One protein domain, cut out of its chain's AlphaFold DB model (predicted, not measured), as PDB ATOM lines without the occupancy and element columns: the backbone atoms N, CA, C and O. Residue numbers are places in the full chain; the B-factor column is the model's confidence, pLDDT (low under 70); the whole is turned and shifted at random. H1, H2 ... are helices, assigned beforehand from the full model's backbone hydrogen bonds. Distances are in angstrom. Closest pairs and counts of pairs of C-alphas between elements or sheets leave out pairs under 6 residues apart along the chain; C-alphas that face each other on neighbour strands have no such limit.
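What this domain is: This is residues 37 to 76 of the 76 residues of an uncharacterized protein of Coxiellaceae bacterium (UniProt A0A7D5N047). The longer helix, H2, and the short H1 are set steeply to each other, with the beginning of H1 near the first half of H2. The long link between them, residues 49 to 60, swings out past the end of H1 and folds back to the start of H2. The printed part has 40 residues with two named helices, H1 then H2, and no named strand. It is all helix by class and loose, with a radius of gyration of the C-alphas of 11.3 A and spans of 37 by 18 by 10 A.

Where its parts are: H2, residues 61 to 74, runs 20.2 A from C-alpha 61 at (-17.387, 61.009, 47.140) to C-alpha 74 at (2.682, 58.947, 47.016). H1, residues 41 to 48, begins at C-alpha 41 at (-11.261, 67.461, 50.548) and measures 10.0 A.

How they stand to each other: H2, with residues 63 to 67 alone, only just touches H1, with 3 pairs of C-alphas within 8 A. The closest C-alphas are those of Pro 41 and Ile 64, 5.8 A apart. The two run opposite ways at a steep tilt of 67 degrees, only just short of about perpendicular. In H1 and H2 every O i to N i+4 pair is within hydrogen-bond range.

The domain as a whole: The C-alphas of Glu 53 and Gly 76, the two farthest apart, are separated by 36.7 A. The printed part has no cut. Residues 75 to 76 have pLDDT under 70.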
ATOM      1  N   LEU A  37      -5.807  69.371  56.561       92.69
ATOM      2  CA  LEU A  37      -4.552  69.669  55.859       92.69
ATOM      3  C   LEU A  37      -4.806  70.434  54.545       92.69
ATOM      4  O   LEU A  37      -5.765  70.111  53.840       92.69
ATOM      5  N   PRO A  38      -3.959  71.419  54.180       92.69
ATOM      6  CA  PRO A  38      -4.122  72.171  52.939       92.69
ATOM      7  C   PRO A  38      -4.276  71.257  51.725       92.69
ATOM      8  O   PRO A  38      -3.512  70.311  51.540       92.69
ATOM      9  N   GLY A  39      -5.281  71.541  50.900       90.00
ATOM     10  CA  GLY A  39      -5.588  70.754  49.707       90.00
ATOM     11  C   GLY A  39      -6.399  69.478  49.954       90.00
ATOM     12  O   GLY A  39      -6.839  68.884  48.964       90.00
ATOM     13  N   SER A  40      -6.661  69.088  51.211       93.62
ATOM     14  CA  SER A  40      -7.560  67.975  51.533       93.62
ATOM     15  C   SER A  40      -9.010  68.278  51.125       93.62
ATOM     16  O   SER A  40      -9.405  69.447  51.075       93.62
ATOM     17  N   PRO A  41      -9.856  67.257  50.893       94.94
ATOM     18  CA  PRO A  41     -11.261  67.461  50.548       94.94
ATOM     19  C   PRO A  41     -11.996  68.308  51.588       94.94
ATOM     20  O   PRO A  41     -12.774  69.196  51.242       94.94
ATOM     21  N   TRP A  42     -11.698  68.080  52.869       92.75
ATOM     22  CA  TRP A  42     -12.304  68.830  53.958       92.75
ATOM     23  C   TRP A  42     -11.784  70.270  54.033       92.75
ATOM     24  O   TRP A  42     -12.576  71.180  54.260       92.75
ATOM     25  N   TYR A  43     -10.491  70.509  53.778       93.38
ATOM     26  CA  TYR A  43      -9.946  71.865  53.678       93.38
ATOM     27  C   TYR A  43     -10.645  72.663  52.575       93.38
ATOM     28  O   TYR A  43     -11.095  73.783  52.817       93.38
ATOM     29  N   ARG A  44     -10.808  72.067  51.387       92.44
ATOM     30  CA  ARG A  44     -11.497  72.714  50.262       92.44
ATOM     31  C   ARG A  44     -12.953  73.016  50.602       92.44
ATOM     32  O   ARG A  44     -13.415  74.136  50.408       92.44
ATOM     33  N   ALA A  45     -13.671  72.042  51.159       92.19
ATOM     34  CA  ALA A  45     -15.066  72.228  51.542       92.19
ATOM     35  C   ALA A  45     -15.232  73.319  52.614       92.19
ATOM     36  O   ALA A  45     -16.077  74.205  52.489       92.19
ATOM     37  N   TRP A  46     -14.400  73.293  53.655       90.50
ATOM     38  CA  TRP A  46     -14.513  74.213  54.780       90.50
ATOM     39  C   TRP A  46     -14.045  75.632  54.436       90.50
ATOM     40  O   TRP A  46     -14.784  76.588  54.670       90.50
ATOM     41  N   TYR A  47     -12.850  75.781  53.855       90.62
ATOM     42  CA  TYR A  47     -12.216  77.082  53.626       90.62
ATOM     43  C   TYR A  47     -12.474  77.648  52.225       90.62
ATOM     44  O   TYR A  47     -12.867  78.806  52.109       90.62
ATOM     45  N   GLU A  48     -12.290  76.859  51.163       90.31
ATOM     46  CA  GLU A  48     -12.380  77.362  49.778       90.31
ATOM     47  C   GLU A  48     -13.834  77.543  49.325       90.31
ATOM     48  O   GLU A  48     -14.179  78.526  48.673       90.31
ATOM     49  N   GLN A  49     -14.712  76.618  49.713       89.62
ATOM     50  CA  GLN A  49     -16.135  76.640  49.358       89.62
ATOM     51  C   GLN A  49     -17.006  77.358  50.400       89.62
ATOM     52  O   GLN A  49     -18.224  77.455  50.228       89.62
ATOM     53  N   ARG A  50     -16.377  77.901  51.453       89.56
ATOM     54  CA  ARG A  50     -17.028  78.586  52.581       89.56
ATOM     55  C   ARG A  50     -18.060  77.702  53.294       89.56
ATOM     56  O   ARG A  50     -19.134  78.169  53.665       89.56
ATOM     57  N   GLY A  51     -17.734  76.426  53.513       87.00
ATOM     58  CA  GLY A  51     -18.613  75.455  54.175       87.00
ATOM     59  C   GLY A  51     -19.045  75.859  55.590       87.00
ATOM     60  O   GLY A  51     -20.120  75.468  56.038       87.00
ATOM     61  N   PHE A  52     -18.282  76.722  56.270       85.25
ATOM     62  CA  PHE A  52     -18.685  77.307  57.557       85.25
ATOM     63  C   PHE A  52     -19.958  78.175  57.471       85.25
ATOM     64  O   PHE A  52     -20.637  78.364  58.477       85.25
ATOM     65  N   GLU A  53     -20.312  78.674  56.283       92.19
ATOM     66  CA  GLU A  53     -21.546  79.434  56.028       92.19
ATOM     67  C   GLU A  53     -22.703  78.534  55.574       92.19
ATOM     68  O   GLU A  53     -23.845  78.984  55.490       92.19
ATOM     69  N   LYS A  54     -22.415  77.262  55.266       88.69
ATOM     70  CA  LYS A  54     -23.361  76.285  54.713       88.69
ATOM     71  C   LYS A  54     -23.273  74.953  55.470       88.69
ATOM     72  O   LYS A  54     -22.760  73.966  54.935       88.69
ATOM     73  N   PRO A  55     -23.778  74.892  56.715       81.38
ATOM     74  CA  PRO A  55     -23.780  73.660  57.493       81.38
ATOM     75  C   PRO A  55     -24.497  72.532  56.743       81.38
ATOM     76  O   PRO A  55     -25.569  72.736  56.177       81.38
ATOM     77  N   GLY A  56     -23.909  71.336  56.748       82.88
ATOM     78  CA  GLY A  56     -24.470  70.169  56.060       82.88
ATOM     79  C   GLY A  56     -24.139  70.081  54.569       82.88
ATOM     80  O   GLY A  56     -24.700  69.230  53.883       82.88
ATOM     81  N   GLN A  57     -23.232  70.920  54.056       85.75
ATOM     82  CA  GLN A  57     -22.708  70.753  52.706       85.75
ATOM     83  C   GLN A  57     -22.065  69.366  52.544       85.75
ATOM     84  O   GLN A  57     -21.196  68.968  53.319       85.75
ATOM     85  N   VAL A  58     -22.501  68.643  51.514       89.75
ATOM     86  CA  VAL A  58     -21.971  67.325  51.160       89.75
ATOM     87  C   VAL A  58     -20.723  67.506  50.302       89.75
ATOM     88  O   VAL A  58     -20.727  68.279  49.343       89.75
ATOM     89  N   ILE A  59     -19.655  66.797  50.659       91.81
ATOM     90  CA  ILE A  59     -18.449  66.677  49.838       91.81
ATOM     91  C   ILE A  59     -18.674  65.506  48.884       91.81
ATOM     92  O   ILE A  59     -19.103  64.445  49.323       91.81
ATOM     93  N   ASP A  60     -18.399  65.701  47.597       93.19
ATOM     94  CA  ASP A  60     -18.533  64.648  46.591       93.19
ATOM     95  C   ASP A  60     -17.586  63.469  46.895       93.19
ATOM     96  O   ASP A  60     -16.379  63.660  47.095       93.19
ATOM     97  N   ASP A  61     -18.128  62.250  46.904       94.44
ATOM     98  CA  ASP A  61     -17.387  61.009  47.140       94.44
ATOM     99  C   ASP A  61     -16.230  60.825  46.147       94.44
ATOM    100  O   ASP A  61     -15.180  60.290  46.518       94.44
ATOM    101  N   ALA A  62     -16.376  61.294  44.901       95.12
ATOM    102  CA  ALA A  62     -15.314  61.243  43.902       95.12
ATOM    103  C   ALA A  62     -14.100  62.080  44.332       95.12
ATOM    104  O   ALA A  62     -12.967  61.615  44.247       95.12
ATOM    105  N   VAL A  63     -14.329  63.273  44.892       93.56
ATOM    106  CA  VAL A  63     -13.256  64.158  45.376       93.56
ATOM    107  C   VAL A  63     -12.518  63.527  46.556       93.56
ATOM    108  O   VAL A  63     -11.291  63.616  46.645       93.56
ATOM    109  N   ILE A  64     -13.254  62.875  47.459       94.31
ATOM    110  CA  ILE A  64     -12.667  62.154  48.593       94.31
ATOM    111  C   ILE A  64     -11.817  60.986  48.088       94.31
ATOM    112  O   ILE A  64     -10.665  60.830  48.505       94.31
ATOM    113  N   LYS A  65     -12.368  60.184  47.172       94.62
ATOM    114  CA  LYS A  65     -11.694  59.022  46.590       94.62
ATOM    115  C   LYS A  65     -10.400  59.412  45.884       94.62
ATOM    116  O   LYS A  65      -9.369  58.808  46.167       94.62
ATOM    117  N   ASP A  66     -10.448  60.404  45.000       95.19
ATOM    118  CA  ASP A  66      -9.297  60.809  44.193       95.19
ATOM    119  C   ASP A  66      -8.148  61.305  45.077       95.19
ATOM    120  O   ASP A  66      -7.002  60.892  44.896       95.19
ATOM    121  N   TYR A  67      -8.461  62.105  46.101       94.31
ATOM    122  CA  TYR A  67      -7.463  62.588  47.054       94.31
ATOM    123  C   TYR A  67      -6.758  61.447  47.799       94.31
ATOM    124  O   TYR A  67      -5.528  61.407  47.854       94.31
ATOM    125  N   PHE A  68      -7.511  60.501  48.372       92.38
ATOM    126  CA  PHE A  68      -6.908  59.406  49.138       92.38
ATOM    127  C   PHE A  68      -6.226  58.359  48.252       92.38
ATOM    128  O   PHE A  68      -5.241  57.759  48.685       92.38
ATOM    129  N   ALA A  69      -6.690  58.163  47.016       94.19
ATOM    130  CA  ALA A  69      -6.001  57.327  46.039       94.19
ATOM    131  C   ALA A  69      -4.625  57.909  45.685       94.19
ATOM    132  O   ALA A  69      -3.633  57.184  45.710       94.19
ATOM    133  N   GLN A  70      -4.552  59.219  45.426       92.69
ATOM    134  CA  GLN A  70      -3.285  59.904  45.177       92.69
ATOM    135  C   GLN A  70      -2.348  59.815  46.388       92.69
ATOM    136  O   GLN A  70      -1.208  59.376  46.248       92.69
ATOM    137  N   LEU A  71      -2.844  60.140  47.584       89.56
ATOM    138  CA  LEU A  71      -2.048  60.092  48.813       89.56
ATOM    139  C   LEU A  71      -1.490  58.686  49.092       89.56
ATOM    140  O   LEU A  71      -0.377  58.546  49.594       89.56
ATOM    141  N   GLY A  72      -2.254  57.642  48.764       86.75
ATOM    142  CA  GLY A  72      -1.815  56.254  48.881       86.75
ATOM    143  C   GLY A  72      -0.707  55.879  47.894       86.75
ATOM    144  O   GLY A  72       0.193  55.136  48.267       86.75
ATOM    145  N   MET A  73      -0.737  56.411  46.667       84.19
ATOM    146  CA  MET A  73       0.329  56.199  45.676       84.19
ATOM    147  C   MET A  73       1.621  56.944  46.032       84.19
ATOM    148  O   MET A  73       2.706  56.443  45.760       84.19
ATOM    149  N   GLU A  74       1.520  58.125  46.641       81.38
ATOM    150  CA  GLU A  74       2.682  58.947  47.016       81.38
ATOM    151  C   GLU A  74       3.448  58.403  48.233       81.38
ATOM    152  O   GLU A  74       4.636  58.676  48.382       81.38
ATOM    153  N   ASN A  75       2.777  57.641  49.103       69.38
ATOM    154  CA  ASN A  75       3.341  57.106  50.348       69.38
ATOM    155  C   ASN A  75       3.498  55.569  50.335       69.38
ATOM    156  O   ASN A  75       3.646  54.969  51.405       69.38
ATOM    157  N   GLY A  76       3.394  54.951  49.151       52.12
ATOM    158  CA  GLY A  76       3.455  53.501  48.924       52.12
ATOM    159  C   GLY A  76       4.851  52.954  48.663       52.12
ATOM    160  O   GLY A  76       5.668  53.669  48.043       52.12
TER     161      GLY A  76